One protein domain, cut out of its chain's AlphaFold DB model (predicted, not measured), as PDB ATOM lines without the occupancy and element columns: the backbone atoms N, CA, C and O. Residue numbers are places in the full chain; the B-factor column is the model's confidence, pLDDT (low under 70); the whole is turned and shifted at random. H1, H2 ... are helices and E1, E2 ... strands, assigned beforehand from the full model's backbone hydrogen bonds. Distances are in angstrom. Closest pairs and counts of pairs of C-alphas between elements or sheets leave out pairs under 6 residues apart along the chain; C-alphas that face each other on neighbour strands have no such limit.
ATOM      1  N   GLU A  27      51.199 -22.064  42.818       55.41
ATOM      2  CA  GLU A  27      51.143 -23.295  43.578       55.41
ATOM      3  C   GLU A  27      49.675 -23.578  43.959       55.41
ATOM      4  O   GLU A  27      49.191 -23.075  44.977       55.41
ATOM      5  N   SER A  28      48.975 -24.372  43.136       64.56
ATOM      6  CA  SER A  28      47.533 -24.651  43.231       64.56
ATOM      7  C   SER A  28      47.105 -24.847  44.679       64.56
ATOM      8  O   SER A  28      47.704 -25.621  45.432       64.56
ATOM      9  N   PHE A  29      46.078 -24.125  45.118       76.38
ATOM     10  CA  PHE A  29      45.612 -24.192  46.507       76.38
ATOM     11  C   PHE A  29      44.868 -25.502  46.826       76.38
ATOM     12  O   PHE A  29      44.525 -25.778  47.985       76.38
ATOM     13  N   ILE A  30      44.634 -26.320  45.798       82.19
ATOM     14  CA  ILE A  30      44.013 -27.635  45.871       82.19
ATOM     15  C   ILE A  30      45.104 -28.678  46.105       82.19
ATOM     16  O   ILE A  30      45.947 -28.925  45.249       82.19
ATOM     17  N   LYS A  31      45.057 -29.331  47.267       85.00
ATOM     18  CA  LYS A  31      45.965 -30.428  47.620       85.00
ATOM     19  C   LYS A  31      45.564 -31.721  46.917       85.00
ATOM     20  O   LYS A  31      46.413 -32.427  46.387       85.00
ATOM     21  N   GLN A  32      44.269 -32.029  46.909       86.75
ATOM     22  CA  GLN A  32      43.731 -33.221  46.262       86.75
ATOM     23  C   GLN A  32      42.312 -32.958  45.756       86.75
ATOM     24  O   GLN A  32      41.534 -32.238  46.379       86.75
ATOM     25  N   MET A  33      41.964 -33.565  44.630       89.56
ATOM     26  CA  MET A  33      40.608 -33.589  44.096       89.56
ATOM     27  C   MET A  33      40.358 -35.003  43.575       89.56
ATOM     28  O   MET A  33      41.270 -35.597  43.006       89.56
ATOM     29  N   SER A  34      39.177 -35.571  43.805       89.19
ATOM     30  CA  SER A  34      38.869 -36.930  43.347       89.19
ATOM     31  C   SER A  34      37.387 -37.143  43.058       89.19
ATOM     32  O   SER A  34      36.506 -36.524  43.668       89.19
ATOM     33  N   TRP A  35      37.121 -38.053  42.123       87.62
ATOM     34  CA  TRP A  35      35.788 -38.575  41.853       87.62
ATOM     35  C   TRP A  35      35.437 -39.632  42.904       87.62
ATOM     36  O   TRP A  35      36.095 -40.659  43.027       87.62
ATOM     37  N   GLY A  36      34.394 -39.371  43.685       80.88
ATOM     38  CA  GLY A  36      33.812 -40.335  44.607       80.88
ATOM     39  C   GLY A  36      32.838 -41.275  43.896       80.88
ATOM     40  O   GLY A  36      32.204 -40.906  42.906       80.88
ATOM     41  N   MET A  37      32.662 -42.474  44.453       71.31
ATOM     42  CA  MET A  37      31.793 -43.521  43.890       71.31
ATOM     43  C   MET A  37      30.303 -43.120  43.819       71.31
ATOM     44  O   MET A  37      29.561 -43.652  42.997       71.31
ATOM     45  N   ASP A  38      29.879 -42.122  44.600       77.69
ATOM     46  CA  ASP A  38      28.474 -41.710  44.756       77.69
ATOM     47  C   ASP A  38      28.071 -40.489  43.905       77.69
ATOM     48  O   ASP A  38      27.231 -39.695  44.329       77.69
ATOM     49  N   TYR A  39      28.683 -40.269  42.736       80.94
ATOM     50  CA  TYR A  39      28.493 -39.028  41.958       80.94
ATOM     51  C   TYR A  39      28.817 -37.762  42.766       80.94
ATOM     52  O   TYR A  39      28.141 -36.732  42.672       80.94
ATOM     53  N   LYS A  40      29.870 -37.852  43.577       89.69
ATOM     54  CA  LYS A  40      30.368 -36.747  44.388       89.69
ATOM     55  C   LYS A  40      31.794 -36.421  43.998       89.69
ATOM     56  O   LYS A  40      32.554 -37.318  43.655       89.69
ATOM     57  N   ILE A  41      32.166 -35.155  44.091       88.81
ATOM     58  CA  ILE A  41      33.555 -34.728  43.933       88.81
ATOM     59  C   ILE A  41      34.071 -34.315  45.297       88.81
ATOM     60  O   ILE A  41      33.484 -33.443  45.940       88.81
ATOM     61  N   THR A  42      35.158 -34.947  45.727       90.44
ATOM     62  CA  THR A  42      35.848 -34.586  46.963       90.44
ATOM     63  C   THR A  42      36.990 -33.647  46.625       90.44
ATOM     64  O   THR A  42      37.751 -33.890  45.691       90.44
ATOM     65  N   LEU A  43      37.099 -32.564  47.380       88.50
ATOM     66  CA  LEU A  43      38.116 -31.543  47.223       88.50
ATOM     67  C   LEU A  43      38.779 -31.301  48.577       88.50
ATOM     68  O   LEU A  43      38.115 -30.875  49.520       88.50
ATOM     69  N   GLN A  44      40.085 -31.525  48.654       87.75
ATOM     70  CA  GLN A  44      40.917 -31.195  49.805       87.75
ATOM     71  C   GLN A  44      41.811 -30.006  49.463       87.75
ATOM     72  O   GLN A  44      42.572 -30.030  48.493       87.75
ATOM     73  N   LEU A  45      41.731 -28.960  50.278       85.44
ATOM     74  CA  LEU A  45      42.574 -27.774  50.154       85.44
ATOM     75  C   LEU A  45      43.905 -27.961  50.896       85.44
ATOM     76  O   LEU A  45      44.047 -28.847  51.738       85.44
ATOM     77  N   LYS A  46      44.883 -27.089  50.626       83.69
ATOM     78  CA  LYS A  46      46.186 -27.086  51.324       83.69
ATOM     79  C   LYS A  46      46.094 -26.896  52.842       83.69
ATOM     80  O   LYS A  46      46.967 -27.364  53.558       83.69
ATOM     81  N   ASN A  47      45.038 -26.251  53.335       80.81
ATOM     82  CA  ASN A  47      44.766 -26.102  54.770       80.81
ATOM     83  C   ASN A  47      44.040 -27.320  55.385       80.81
ATOM     84  O   ASN A  47      43.429 -27.190  56.443       80.81
ATOM     85  N   ASP A  48      44.030 -28.455  54.678       81.81
ATOM     86  CA  ASP A  48      43.374 -29.716  55.042       81.81
ATOM     87  C   ASP A  48      41.847 -29.657  55.201       81.81
ATOM     88  O   ASP A  48      41.225 -30.633  55.620       81.81
ATOM     89  N   SER A  49      41.201 -28.558  54.798       82.69
ATOM     90  CA  SER A  49      39.740 -28.530  54.709       82.69
ATOM     91  C   SER A  49      39.241 -29.385  53.542       82.69
ATOM     92  O   SER A  49      39.773 -29.321  52.429       82.69
ATOM     93  N   VAL A  50      38.216 -30.197  53.813       85.38
ATOM     94  CA  VAL A  50      37.631 -31.154  52.868       85.38
ATOM     95  C   VAL A  50      36.203 -30.749  52.532       85.38
ATOM     96  O   VAL A  50      35.390 -30.479  53.418       85.38
ATOM     97  N   TYR A  51      35.891 -30.754  51.243       85.44
ATOM     98  CA  TYR A  51      34.586 -30.400  50.706       85.44
ATOM     99  C   TYR A  51      34.093 -31.479  49.765       85.44
ATOM    100  O   TYR A  51      34.868 -32.086  49.031       85.44
ATOM    101  N   VAL A  52      32.783 -31.691  49.780       87.12
ATOM    102  CA  VAL A  52      32.129 -32.704  48.962       87.12
ATOM    103  C   VAL A  52      31.022 -32.036  48.165       87.12
ATOM    104  O   VAL A  52      30.101 -31.450  48.735       87.12
ATOM    105  N   TYR A  53      31.124 -32.125  46.846       85.81
ATOM    106  CA  TYR A  53      30.149 -31.581  45.913       85.81
ATOM    107  C   TYR A  53      29.273 -32.691  45.357       85.81
ATOM    108  O   TYR A  53      29.789 -33.723  44.940       85.81
ATOM    109  N   ASP A  54      27.964 -32.458  45.293       86.81
ATOM    110  CA  ASP A  54      27.074 -33.253  44.448       86.81
ATOM    111  C   ASP A  54      27.212 -32.760  43.006       86.81
ATOM    112  O   ASP A  54      26.969 -31.580  42.730       86.81
ATOM    113  N   ILE A  55      27.578 -33.657  42.091       86.19
ATOM    114  CA  ILE A  55      27.777 -33.338  40.674       86.19
ATOM    115  C   ILE A  55      26.548 -32.655  40.080       86.19
ATOM    116  O   ILE A  55      26.698 -31.665  39.374       86.19
ATOM    117  N   LYS A  56      25.334 -33.096  40.432       86.19
ATOM    118  CA  LYS A  56      24.086 -32.530  39.884       86.19
ATOM    119  C   LYS A  56      23.891 -31.055  40.230       86.19
ATOM    120  O   LYS A  56      23.102 -30.367  39.587       86.19
ATOM    121  N   SER A  57      24.553 -30.589  41.286       83.38
ATOM    122  CA  SER A  57      24.490 -29.199  41.739       83.38
ATOM    123  C   SER A  57      25.558 -28.303  41.105       83.38
ATOM    124  O   SER A  57      25.475 -27.077  41.234       83.38
ATOM    125  N   LEU A  58      26.556 -28.893  40.440       86.81
ATOM    126  CA  LEU A  58      27.660 -28.170  39.823       86.81
ATOM    127  C   LEU A  58      27.266 -27.589  38.465       86.81
ATOM    128  O   LEU A  58      26.252 -27.938  37.862       86.81
ATOM    129  N   HIS A  59      28.074 -26.645  37.987       86.12
ATOM    130  CA  HIS A  59      27.889 -26.108  36.649       86.12
ATOM    131  C   HIS A  59      28.373 -27.133  35.619       86.12
ATOM    132  O   HIS A  59      29.541 -27.509  35.635       86.12
ATOM    133  N   HIS A  60      27.496 -27.509  34.692       88.44
ATOM    134  CA  HIS A  60      27.810 -28.373  33.555       88.44
ATOM    135  C   HIS A  60      28.123 -27.538  32.315       88.44
ATOM    136  O   HIS A  60      27.442 -26.549  32.027       88.44
ATOM    137  N   SER A  61      29.207 -27.886  31.635       84.25
ATOM    138  CA  SER A  61      29.708 -27.213  30.449       84.25
ATOM    139  C   SER A  61      29.711 -28.192  29.283       84.25
ATOM    140  O   SER A  61      30.538 -29.102  29.232       84.25
ATOM    141  N   ASP A  62      28.855 -27.918  28.300       76.94
ATOM    142  CA  ASP A  62      28.827 -28.624  27.013       76.94
ATOM    143  C   ASP A  62      29.908 -28.109  26.047       76.94
ATOM    144  O   ASP A  62      29.872 -28.393  24.849       76.94
ATOM    145  N   ALA A  63      30.856 -27.297  26.532       69.31
ATOM    146  CA  ALA A  63      31.884 -26.696  25.697       69.31
ATOM    147  C   ALA A  63      32.717 -27.785  25.005       69.31
ATOM    148  O   ALA A  63      33.271 -28.684  25.642       69.31
ATOM    149  N   SER A  64      32.787 -27.705  23.682       63.03
ATOM    150  CA  SER A  64      33.501 -28.643  22.821       63.03
ATOM    151  C   SER A  64      34.634 -27.931  22.093       63.03
ATOM    152  O   SER A  64      34.478 -26.796  21.639       63.03
ATOM    153  N   PHE A  65      35.767 -28.610  21.935       53.62
ATOM    154  CA  PHE A  65      36.892 -28.095  21.162       53.62
ATOM    155  C   PHE A  65      36.540 -28.000  19.665       53.62
ATOM    156  O   PHE A  65      35.852 -28.867  19.133       53.62
ATOM    157  N   GLY A  66      36.994 -26.944  18.980       47.03
ATOM    158  CA  GLY A  66      36.806 -26.763  17.530       47.03
ATOM    159  C   GLY A  66      35.477 -26.136  17.090       47.03
ATOM    160  O   GLY A  66      35.362 -25.722  15.939       47.03
ATOM    161  N   ILE A  67      34.500 -25.980  17.988       46.41
ATOM    162  CA  ILE A  67      33.344 -25.116  17.730       46.41
ATOM    163  C   ILE A  67      33.727 -23.720  18.209       46.41
ATOM    164  O   ILE A  67      33.765 -23.461  19.412       46.41
ATOM    165  N   ALA A  68      34.049 -22.831  17.267       44.91
ATOM    166  CA  ALA A  68      34.172 -21.410  17.551       44.91
ATOM    167  C   ALA A  68      32.818 -20.922  18.078       44.91
ATOM    168  O   ALA A  68      31.866 -20.674  17.340       44.91
ATOM    169  N   SER A  69      32.704 -20.857  19.396       52.72
ATOM    170  CA  SER A  69      31.659 -20.084  20.023       52.72
ATOM    171  C   SER A  69      32.023 -18.627  19.772       52.72
ATOM    172  O   SER A  69      32.734 -18.039  20.576       52.72
ATOM    173  N   ASP A  70      31.471 -18.000  18.732       56.97
ATOM    174  CA  ASP A  70      31.485 -16.529  18.559       56.97
ATOM    175  C   ASP A  70      30.748 -15.795  19.710       56.97
ATOM    176  O   ASP A  70      30.361 -14.628  19.619       56.97
ATOM    177  N   ARG A  71      30.453 -16.505  20.800       65.06
ATOM    178  CA  ARG A  71      29.615 -16.100  21.911       65.06
ATOM    179  C   ARG A  71      30.445 -16.025  23.183       65.06
ATOM    180  O   ARG A  71      31.259 -16.892  23.497       65.06
ATOM    181  N   PHE A  72      30.154 -14.979  23.942       75.50
ATOM    182  CA  PHE A  72      30.648 -14.760  25.291       75.50
ATOM    183  C   PHE A  72      30.305 -15.942  26.213       75.50
ATOM    184  O   PHE A  72      29.145 -16.354  26.289       75.50
ATOM    185  N   THR A  73      31.299 -16.447  26.950       81.69
ATOM    186  CA  THR A  73      31.134 -17.578  27.879       81.69
ATOM    187  C   THR A  73      31.337 -17.135  29.325       81.69
ATOM    188  O   THR A  73      32.393 -16.614  29.699       81.69
ATOM    189  N   TYR A  74      30.323 -17.382  30.158       83.25
ATOM    190  CA  TYR A  74      30.346 -17.073  31.584       83.25
ATOM    191  C   TYR A  74      30.332 -18.341  32.434       83.25
ATOM    192  O   TYR A  74      29.371 -19.109  32.393       83.25
ATOM    193  N   TYR A  75      31.353 -18.485  33.272       86.62
ATOM    194  CA  TYR A  75      31.431 -19.506  34.297       86.62
ATOM    195  C   TYR A  75      31.345 -18.874  35.693       86.62
ATOM    196  O   TYR A  75      32.045 -17.893  35.970       86.62
ATOM    197  N   PRO A  76      30.489 -19.405  36.589       80.94
ATOM    198  CA  PRO A  76      30.372 -18.911  37.952       80.94
ATOM    199  C   PRO A  76      31.572 -19.401  38.765       80.94
ATOM    200  O   PRO A  76      31.527 -20.472  39.363       80.94
ATOM    201  N   VAL A  77      32.645 -18.617  38.751       83.88
ATOM    202  CA  VAL A  77      33.903 -18.945  39.422       83.88
ATOM    203  C   VAL A  77      34.207 -17.984  40.564       83.88
ATOM    204  O   VAL A  77      33.780 -16.824  40.565       83.88
ATOM    205  N   THR A  78      34.964 -18.471  41.539       83.88
ATOM    206  CA  THR A  78      35.565 -17.652  42.588       83.88
ATOM    207  C   THR A  78      36.785 -16.905  42.056       83.88
ATOM    208  O   THR A  78      37.364 -17.258  41.029       83.88
ATOM    209  N   MET A  79      37.140 -15.812  42.729       85.75
ATOM    210  CA  MET A  79      38.329 -15.039  42.376       85.75
ATOM    211  C   MET A  79      39.583 -15.760  42.860       85.75
ATOM    212  O   MET A  79      39.537 -16.391  43.914       85.75
ATOM    213  N   PRO A 270      37.418 -23.260  45.435       69.88
ATOM    214  CA  PRO A 270      37.490 -23.230  43.982       69.88
ATOM    215  C   PRO A 270      36.124 -23.613  43.437       69.88
ATOM    216  O   PRO A 270      35.414 -24.449  44.006       69.88
ATOM    217  N   SER A 271      35.761 -23.021  42.309       86.38
ATOM    218  CA  SER A 271      34.532 -23.414  41.636       86.38
ATOM    219  C   SER A 271      34.818 -24.602  40.736       86.38
ATOM    220  O   SER A 271      35.654 -24.524  39.842       86.38
ATOM    221  N   VAL A 272      34.131 -25.712  40.988       89.62
ATOM    222  CA  VAL A 272      34.251 -26.921  40.175       89.62
ATOM    223  C   VAL A 272      33.216 -26.878  39.056       89.62
ATOM    224  O   VAL A 272      32.026 -26.672  39.305       89.62
ATOM    225  N   ILE A 273      33.677 -27.082  37.826       90.81
ATOM    226  CA  ILE A 273      32.851 -27.148  36.622       90.81
ATOM    227  C   ILE A 273      33.015 -28.527  35.999       90.81
ATOM    228  O   ILE A 273      34.128 -29.034  35.873       90.81
ATOM    229  N   ILE A 274      31.897 -29.125  35.610       91.44
ATOM    230  CA  ILE A 274      31.871 -30.410  34.927       91.44
ATOM    231  C   ILE A 274      31.963 -30.160  33.428       91.44
ATOM    232  O   ILE A 274      31.162 -29.420  32.861       91.44
ATOM    233  N   PHE A 275      32.960 -30.764  32.805       91.06
ATOM    234  CA  PHE A 275      33.179 -30.760  31.369       91.06
ATOM    235  C   PHE A 275      32.726 -32.114  30.833       91.06
ATOM    236  O   PHE A 275      33.518 -33.054  30.728       91.06
ATOM    237  N   ASP A 276      31.429 -32.214  30.536       87.38
ATOM    238  CA  ASP A 276      30.770 -33.487  30.227       87.38
ATOM    239  C   ASP A 276      31.395 -34.172  29.001       87.38
ATOM    240  O   ASP A 276      31.660 -35.371  29.033       87.38
ATOM    241  N   ASN A 277      31.768 -33.397  27.976       88.06
ATOM    242  CA  ASN A 277      32.431 -33.899  26.761       88.06
ATOM    243  C   ASN A 277      33.795 -34.563  27.015       88.06
ATOM    244  O   ASN A 277      34.284 -35.307  26.167       88.06
ATOM    245  N   PHE A 278      34.423 -34.275  28.154       87.44
ATOM    246  CA  PHE A 278      35.759 -34.757  28.503       87.44
ATOM    247  C   PHE A 278      35.744 -35.731  29.686       87.44
ATOM    248  O   PHE A 278      36.811 -36.151  30.129       87.44
ATOM    249  N   ASN A 279      34.560 -36.068  30.222       89.50
ATOM    250  CA  ASN A 279      34.407 -36.798  31.486       89.50
ATOM    251  C   ASN A 279      35.256 -36.198  32.623       89.50
ATOM    252  O   ASN A 279      35.770 -36.919  33.482       89.50
ATOM    253  N   ALA A 280      35.417 -34.872  32.614       91.56
ATOM    254  CA  ALA A 280      36.353 -34.171  33.476       91.56
ATOM    255  C   ALA A 280      35.627 -33.246  34.452       91.56
ATOM    256  O   ALA A 280      34.620 -32.622  34.117       91.56
ATOM    257  N   ALA A 281      36.170 -33.123  35.658       92.12
ATOM    258  CA  ALA A 281      35.838 -32.041  36.567       92.12
ATOM    259  C   ALA A 281      37.043 -31.113  36.674       92.12
ATOM    260  O   ALA A 281      38.157 -31.548  36.966       92.12
ATOM    261  N   VAL A 282      36.802 -29.832  36.423       92.38
ATOM    262  CA  VAL A 282      37.837 -28.806  36.356       92.38
ATOM    263  C   VAL A 282      37.568 -27.785  37.447       92.38
ATOM    264  O   VAL A 282      36.506 -27.161  37.485       92.38
ATOM    265  N   ALA A 283      38.527 -27.618  38.346       91.25
ATOM    266  CA  ALA A 283      38.519 -26.528  39.303       91.25
ATOM    267  C   ALA A 283      39.033 -25.257  38.620       91.25
ATOM    268  O   ALA A 283      40.166 -25.222  38.137       91.25
ATOM    269  N   LEU A 284      38.188 -24.228  38.573       90.50
ATOM    270  CA  LEU A 284      38.489 -22.942  37.958       90.50
ATOM    271  C   LEU A 284      38.431 -21.797  38.971       90.50
ATOM    272  O   LEU A 284      37.544 -21.735  39.834       90.50
ATOM    273  N   THR A 285      39.325 -20.834  38.773       89.25
ATOM    274  CA  THR A 285      39.313 -19.512  39.408       89.25
ATOM    275  C   THR A 285      39.338 -18.411  38.350       89.25
ATOM    276  O   THR A 285      39.477 -18.666  37.150       89.25
ATOM    277  N   LEU A 286      39.147 -17.165  38.781       88.50
ATOM    278  CA  LEU A 286      39.275 -15.982  37.936       88.50
ATOM    279  C   LEU A 286      40.419 -15.096  38.437       88.50
ATOM    280  O   LEU A 286      40.293 -14.456  39.483       88.50
ATOM    281  N   ASN A 287      41.507 -15.038  37.671       87.25
ATOM    282  CA  ASN A 287      42.646 -14.145  37.899       87.25
ATOM    283  C   ASN A 287      42.583 -12.934  36.953       87.25
ATOM    284  O   ASN A 287      41.697 -12.866  36.108       87.25
ATOM    285  N   GLU A 288      43.510 -11.974  37.038       80.88
ATOM    286  CA  GLU A 288      43.485 -10.755  36.198       80.88
ATOM    287  C   GLU A 288      43.419 -11.021  34.682       80.88
ATOM    288  O   GLU A 288      42.851 -10.209  33.950       80.88
ATOM    289  N   LYS A 289      43.962 -12.155  34.215       83.62
ATOM    290  CA  LYS A 289      44.017 -12.530  32.794       83.62
ATOM    291  C   LYS A 289      42.733 -13.218  32.312       83.62
ATOM    292  O   LYS A 289      42.425 -13.146  31.122       83.62
ATOM    293  N   GLY A 290      41.968 -13.848  33.205       87.62
ATOM    294  CA  GLY A 290      40.736 -14.562  32.871       87.62
ATOM    295  C   GLY A 290      40.520 -15.797  33.738       87.62
ATOM    296  O   GLY A 290      40.936 -15.837  34.896       87.62
ATOM    297  N   TYR A 291      39.829 -16.796  33.188       90.81
ATOM    298  CA  TYR A 291      39.676 -18.096  33.836       90.81
ATOM    299  C   TYR A 291      41.025 -18.806  33.911       90.81
ATOM    300  O   TYR A 291      41.748 -18.871  32.915       90.81
ATOM    301  N   HIS A 292      41.332 -19.351  35.079       90.56
ATOM    302  CA  HIS A 292      42.548 -20.096  35.361       90.56
ATOM    303  C   HIS A 292      42.186 -21.488  35.885       90.56
ATOM    304  O   HIS A 292      41.222 -21.634  36.639       90.56
ATOM    305  N   ILE A 293      42.920 -22.503  35.426       91.00
ATOM    306  CA  ILE A 293      42.716 -23.901  35.808       91.00
ATOM    307  C   ILE A 293      43.606 -24.206  37.005       91.00
ATOM    308  O   ILE A 293      44.819 -24.113  36.901       91.00
ATOM    309  N   GLU A 294      42.997 -24.633  38.107       89.31
ATOM    310  CA  GLU A 294      43.712 -25.013  39.331       89.31
ATOM    311  C   GLU A 294      43.993 -26.516  39.387       89.31
ATOM    312  O   GLU A 294      45.007 -26.957  39.930       89.31
ATOM    313  N   LYS A 295      43.044 -27.322  38.893       90.75
ATOM    314  CA  LYS A 295      43.128 -28.786  38.872       90.75
ATOM    315  C   LYS A 295      42.134 -29.369  37.872       90.75
ATOM    316  O   LYS A 295      41.010 -28.879  37.757       90.75
ATOM    317  N   ILE A 296      42.531 -30.447  37.203       92.12
ATOM    318  CA  ILE A 296      41.667 -31.286  36.367       92.12
ATOM    319  C   ILE A 296      41.691 -32.698  36.946       92.12
ATOM    320  O   ILE A 296      42.756 -33.181  37.334       92.12
ATOM    321  N   ILE A 297      40.527 -33.340  37.013       92.12
ATOM    322  CA  ILE A 297      40.396 -34.763  37.341       92.12
ATOM    323  C   ILE A 297      39.430 -35.447  36.382       92.12
ATOM    324  O   ILE A 297      38.426 -34.854  35.973       92.12
ATOM    325  N   TYR A 298      39.685 -36.715  36.077       91.31
ATOM    326  CA  TYR A 298      38.886 -37.487  35.130       91.31
ATOM    327  C   TYR A 298      38.101 -38.575  35.846       91.31
ATOM    328  O   TYR A 298      38.594 -39.226  36.762       91.31
ATOM    329  N   LYS A 299      36.852 -38.778  35.433       88.56
ATOM    330  CA  LYS A 299      36.003 -39.832  36.001       88.56
ATOM    331  C   LYS A 299      36.536 -41.231  35.671       88.56
ATOM    332  O   LYS A 299      36.292 -42.181  36.406       88.56
ATOM    333  N   ASP A 300      37.202 -41.351  34.531       88.69
ATOM    334  CA  ASP A 300      37.740 -42.574  33.944       88.69
ATOM    335  C   ASP A 300      39.274 -42.656  34.044       88.69
ATOM    336  O   ASP A 300      39.875 -43.428  33.305       88.69
ATOM    337  N   GLU A 301      39.897 -41.903  34.961       84.75
ATOM    338  CA  GLU A 301      41.360 -41.815  35.117       84.75
ATOM    339  C   GLU A 301      42.031 -43.195  35.243       84.75
ATOM    340  O   GLU A 301      42.995 -43.471  34.541       84.75
ATOM    341  N   ASP A 302      41.446 -44.116  36.016       85.50
ATOM    342  CA  ASP A 302      41.981 -45.477  36.210       85.50
ATOM    343  C   ASP A 302      41.880 -46.386  34.965       85.50
ATOM    344  O   ASP A 302      42.368 -47.517  34.970       85.50
ATOM    345  N   ARG A 303      41.170 -45.953  33.916       86.12
ATOM    346  CA  ARG A 303      40.843 -46.766  32.728       86.12
ATOM    347  C   ARG A 303      41.450 -46.231  31.437       86.12
ATOM    348  O   ARG A 303      41.296 -46.868  30.397       86.12
ATOM    349  N   VAL A 304      42.080 -45.065  31.489       86.62
ATOM    350  CA  VAL A 304      42.560 -44.324  30.324       86.62
ATOM    351  C   VAL A 304      44.079 -44.201  30.412       86.62
ATOM    352  O   VAL A 304      44.632 -44.034  31.494       86.62
ATOM    353  N   GLY A 305      44.770 -44.335  29.278       89.31
ATOM    354  CA  GLY A 305      46.228 -44.209  29.237       89.31
ATOM    355  C   GLY A 305      46.692 -42.780  29.536       89.31
ATOM    356  O   GLY A 305      45.962 -41.819  29.290       89.31
ATOM    357  N   GLN A 306      47.929 -42.627  30.017       88.69
ATOM    358  CA  GLN A 306      48.494 -41.304  30.314       88.69
ATOM    359  C   GLN A 306      48.505 -40.385  29.080       88.69
ATOM    360  O   GLN A 306      48.196 -39.204  29.197       88.69
ATOM    361  N   ASP A 307      48.768 -40.934  27.892       88.81
ATOM    362  CA  ASP A 307      48.770 -40.169  26.639       88.81
ATOM    363  C   ASP A 307      47.404 -39.524  26.351       88.81
ATOM    364  O   ASP A 307      47.321 -38.356  25.968       88.81
ATOM    365  N   ASP A 308      46.315 -40.257  26.588       89.00
ATOM    366  CA  ASP A 308      44.953 -39.749  26.417       89.00
ATOM    367  C   ASP A 308      44.629 -38.667  27.459       89.00
ATOM    368  O   ASP A 308      43.998 -37.660  27.131       89.00
ATOM    369  N   ILE A 309      45.074 -38.846  28.709       89.44
ATOM    370  CA  ILE A 309      44.940 -37.841  29.775       89.44
ATOM    371  C   ILE A 309      45.672 -36.553  29.385       89.44
ATOM    372  O   ILE A 309      45.106 -35.463  29.495       89.44
ATOM    373  N   ASP A 310      46.893 -36.660  28.865       89.94
ATOM    374  CA  ASP A 310      47.697 -35.517  28.436       89.94
ATOM    375  C   ASP A 310      47.058 -34.789  27.246       89.94
ATOM    376  O   ASP A 310      47.017 -33.553  27.211       89.94
ATOM    377  N   ILE A 311      46.495 -35.533  26.285       89.38
ATOM    378  CA  ILE A 311      45.721 -34.964  25.175       89.38
ATOM    379  C   ILE A 311      44.501 -34.210  25.713       89.38
ATOM    380  O   ILE A 311      44.258 -33.067  25.310       89.38
ATOM    381  N   ARG A 312      43.746 -34.803  26.645       90.25
ATOM    382  CA  ARG A 312      42.570 -34.158  27.251       90.25
ATOM    383  C   ARG A 312      42.962 -32.894  28.022       90.25
ATOM    384  O   ARG A 312      42.314 -31.867  27.820       90.25
ATOM    385  N   ASN A 313      44.051 -32.919  28.795       91.88
ATOM    386  CA  ASN A 313      44.569 -31.757  29.529       91.88
ATOM    387  C   ASN A 313      44.875 -30.598  28.579       91.88
ATOM    388  O   ASN A 313      44.286 -29.522  28.701       91.88
ATOM    389  N   ARG A 314      45.703 -30.842  27.553       91.31
ATOM    390  CA  ARG A 314      46.039 -29.831  26.535       91.31
ATOM    391  C   ARG A 314      44.796 -29.296  25.828       91.31
ATOM    392  O   ARG A 314      44.728 -28.107  25.509       91.31
ATOM    393  N   THR A 315      43.808 -30.156  25.589       90.00
ATOM    394  CA  THR A 315      42.548 -29.766  24.944       90.00
ATOM    395  C   THR A 315      41.723 -28.838  25.834       90.00
ATOM    396  O   THR A 315      41.284 -27.785  25.368       90.00
ATOM    397  N   ILE A 316      41.550 -29.182  27.114       90.44
ATOM    398  CA  ILE A 316      40.824 -28.364  28.096       90.44
ATOM    399  C   ILE A 316      41.531 -27.022  28.301       90.44
ATOM    400  O   ILE A 316      40.890 -25.973  28.263       90.44
ATOM    401  N   GLU A 317      42.853 -27.018  28.452       92.31
ATOM    402  CA  GLU A 317      43.627 -25.781  28.564       92.31
ATOM    403  C   GLU A 317      43.469 -24.889  27.333       92.31
ATOM    404  O   GLU A 317      43.262 -23.681  27.453       92.31
ATOM    405  N   SER A 318      43.538 -25.475  26.134       89.31
ATOM    406  CA  SER A 318      43.356 -24.744  24.880       89.31
ATOM    407  C   SER A 318      41.950 -24.153  24.769       89.31
ATOM    408  O   SER A 318      41.789 -22.996  24.380       89.31
ATOM    409  N   LEU A 319      40.933 -24.903  25.197       89.62
ATOM    410  CA  LEU A 319      39.557 -24.426  25.283       89.62
ATOM    411  C   LEU A 319      39.433 -23.228  26.239       89.62
ATOM    412  O   LEU A 319      38.850 -22.213  25.859       89.62
ATOM    413  N   ILE A 320      40.003 -23.300  27.447       90.38
ATOM    414  CA  ILE A 320      39.972 -22.186  28.408       90.38
ATOM    415  C   ILE A 320      40.731 -20.963  27.877       90.38
ATOM    416  O   ILE A 320      40.234 -19.840  27.994       90.38
ATOM    417  N   ARG A 321      41.892 -21.156  27.236       89.88
ATOM    418  CA  ARG A 321      42.629 -20.068  26.570       89.88
ATOM    419  C   ARG A 321      41.785 -19.400  25.485       89.88
ATOM    420  O   ARG A 321      41.693 -18.176  25.471       89.88
ATOM    421  N   ASN A 322      41.120 -20.190  24.643       88.12
ATOM    422  CA  ASN A 322      40.225 -19.679  23.607       88.12
ATOM    423  C   ASN A 322      39.042 -18.902  24.211       88.12
ATOM    424  O   ASN A 322      38.755 -17.785  23.795       88.12
ATOM    425  N   ILE A 323      38.408 -19.431  25.263       88.38
ATOM    426  CA  ILE A 323      37.335 -18.733  25.989       88.38
ATOM    427  C   ILE A 323      37.822 -17.381  26.523       88.38
ATOM    428  O   ILE A 323      37.124 -16.377  26.381       88.38
ATOM    429  N   ASN A 324      39.008 -17.335  27.131       89.38
ATOM    430  CA  ASN A 324      39.587 -16.087  27.619       89.38
ATOM    431  C   ASN A 324      39.837 -15.098  26.478       89.38
ATOM    432  O   ASN A 324      39.465 -13.934  26.611       89.38
ATOM    433  N   GLN A 325      40.396 -15.558  25.356       87.88
ATOM    434  CA  GLN A 325      40.634 -14.728  24.178       87.88
ATOM    435  C   GLN A 325      39.325 -14.168  23.607       87.88
ATOM    436  O   GLN A 325      39.192 -12.952  23.500       87.88
ATOM    437  N   ILE A 326      38.331 -15.016  23.331       85.56
ATOM    438  CA  ILE A 326      37.016 -14.598  22.818       85.56
ATOM    439  C   ILE A 326      36.366 -13.592  23.769       85.56
ATOM    440  O   ILE A 326      35.857 -12.558  23.343       85.56
ATOM    441  N   ASN A 327      36.408 -13.849  25.079       85.00
ATOM    442  CA  ASN A 327      35.845 -12.936  26.068       85.00
ATOM    443  C   ASN A 327      36.584 -11.586  26.108       85.00
ATOM    444  O   ASN A 327      35.941 -10.555  26.319       85.00
ATOM    445  N   GLN A 328      37.906 -11.573  25.907       83.25
ATOM    446  CA  GLN A 328      38.709 -10.349  25.810       83.25
ATOM    447  C   GLN A 328      38.452  -9.586  24.504       83.25
ATOM    448  O   GLN A 328      38.316  -8.363  24.536       83.25
ATOM    449  N   GLU A 329      38.345 -10.274  23.368       83.56
ATOM    450  CA  GLU A 329      38.019  -9.677  22.068       83.56
ATOM    451  C   GLU A 329      36.622  -9.062  22.092       83.56
ATOM    452  O   GLU A 329      36.463  -7.869  21.832       83.56
ATOM    453  N   PHE A 330      35.633  -9.829  22.550       77.88
ATOM    454  CA  PHE A 330      34.271  -9.357  22.771       77.88
ATOM    455  C   PHE A 330      34.233  -8.122  23.682       77.88
ATOM    456  O   PHE A 330      33.473  -7.172  23.469       77.88
ATOM    457  N   PHE A 331      35.084  -8.113  24.708       74.25
ATOM    458  CA  PHE A 331      35.245  -6.980  25.604       74.25
ATOM    459  C   PHE A 331      35.886  -5.757  24.917       74.25
ATOM    460  O   PHE A 331      35.409  -4.634  25.104       74.25
ATOM    461  N   ARG A 332      36.926  -5.946  24.102       76.62
ATOM    462  CA  ARG A 332      37.575  -4.869  23.339       76.62
ATOM    463  C   ARG A 332      36.619  -4.253  22.319       76.62
ATOM    464  O   ARG A 332      36.546  -3.030  22.212       76.62
ATOM    465  N   ASP A 333      35.835  -5.071  21.631       75.81
ATOM    466  CA  ASP A 333      34.842  -4.604  20.663       75.81
ATOM    467  C   ASP A 333      33.738  -3.790  21.350       75.81
ATOM    468  O   ASP A 333      33.308  -2.744  20.850       75.81
ATOM    469  N   LYS A 334      33.331  -4.204  22.560       68.94
ATOM    470  CA  LYS A 334      32.441  -3.418  23.423       68.94
ATOM    471  C   LYS A 334      33.058  -2.059  23.756       68.94
ATOM    472  O   LYS A 334      32.375  -1.043  23.634       68.94
ATOM    473  N   LEU A 335      34.324  -2.024  24.172       67.75
ATOM    474  CA  LEU A 335      35.020  -0.772  24.464       67.75
ATOM    475  C   LEU A 335      35.028   0.163  23.246       67.75
ATOM    476  O   LEU A 335      34.626   1.319  23.348       67.75
ATOM    477  N   MET A 336      35.392  -0.334  22.069       69.56
ATOM    478  CA  MET A 336      35.427   0.513  20.874       69.56
ATOM    479  C   MET A 336      34.048   1.077  20.509       69.56
ATOM    480  O   MET A 336      33.957   2.236  20.128       69.56
ATOM    481  N   LYS A 337      32.964   0.315  20.699       68.62
ATOM    482  CA  LYS A 337      31.598   0.756  20.366       68.62
ATOM    483  C   LYS A 337      31.013   1.824  21.302       68.62
ATOM    484  O   LYS A 337      30.104   2.544  20.901       68.62
ATOM    485  N   TYR A 338      31.445   1.865  22.562       55.56
ATOM    486  CA  TYR A 338      30.898   2.785  23.570       55.56
ATOM    487  C   TYR A 338      31.797   3.999  23.848       55.56
ATOM    488  O   TYR A 338      31.315   5.001  24.391       55.56
ATOM    489  N   TYR A 339      33.093   3.909  23.531       55.62
ATOM    490  CA  TYR A 339      34.080   4.925  23.904       55.62
ATOM    491  C   TYR A 339      34.667   5.711  22.725       55.62
ATOM    492  O   TYR A 339      35.072   6.847  22.983       55.62
ATOM    493  N   ASN A 340      34.603   5.188  21.493       41.47
ATOM    494  CA  ASN A 340      34.730   5.969  20.252       41.47
ATOM    495  C   ASN A 340      33.343   6.371  19.740       41.47
ATOM    496  O   ASN A 340      33.261   7.431  19.086       41.47
TER     497      ASN A 340
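This is residues 27 to 79 and 270 to 340 of the 340 residues of an uncharacterized protein of Bacteroidetes bacterium (UniProt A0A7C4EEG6). A strongly twisted sheet of four strands, E4 to E7, lies between a small three-stranded sheet, E1 to E3, and one long helix, H1. The two sheets make a small sandwich, only partly face to face and with their strands crossed, while H1 runs slantwise over E6 and E7 and its residues 332 to 339 stick out from the body. The printed part has 124 residues, with seven named strands followed by one named helix; the class is mixed. The sheets run E1 E2 E3, antiparallel, and E4 E5 E6 E7, mixed. The whole is compact, with a radius of gyration of the C-alphas of 15.8 A, and its outline is elongated, with spans of 54 by 31 by 28 A.

Start with E1, residues 30 to 36, E2, residues 40 to 45, and E3, residues 50 to 54: a meander, each strand the antiparallel neighbour of the one before. Look for N 34 and O 42 of the hairpin E1 and E2, 2.9 A apart, and N 43 and O 51 of the hairpin E2 and E3, 2.8 A apart, both within hydrogen-bond range. Next, E4, residues 59 to 61, is parallel to E5, residues 271 to 275, with N 274 and O 59 at 2.9 A. E5, E6, residues 280 to 287, and E7, residues 290 to 298, make a second meander of two hairpins; find N 282 and O 273 at 2.8 A, then N 283 and O 295 at 2.8 A. E7 bends by 59 degrees at residue 294. Across the sandwich, two sheets face to face with strands at 47 degrees, the closest C-alphas of E1 and E7 are those of Ser 34 and Ile 297, 6.6 A apart. E3 and E5 are only just apart, at 8.5 A. H1, residues 306 to 339, is on the sheet E4 E5 E6 E7 in two layers, a helix on one face of a sheet, at a height over the sheet of 7.1 A and at 38 degrees to E6 on the local plane. The closest C-alphas of E7 and H1 are those of Gly 290 and Asn 324, 5.6 A apart. In H1 every O i to N i+4 pair is within hydrogen-bond range.

Find C-alpha 30 at (44.013, -27.635, 45.871), where E1 begins its 16.3 A. E6 measures 21.5 A, and E7 runs 23.1 A from C-alpha 290 at (40.736, -14.562, 32.871). H1 runs 48.8 A to C-alpha 339 at (34.080, 4.925, 23.904).

The C-alphas of Met 37 and Asn 340 are the two farthest apart, 54.9 A. Residues 80 to 269 are not printed, and C-alphas 79 and 270 are 8.4 A apart across the cut. Of the links printed whole, E7 to H1 is short and the others are tight. Confidence is under 70 at residues 27 to 28, 63 to 71, 270 and 334 to 340.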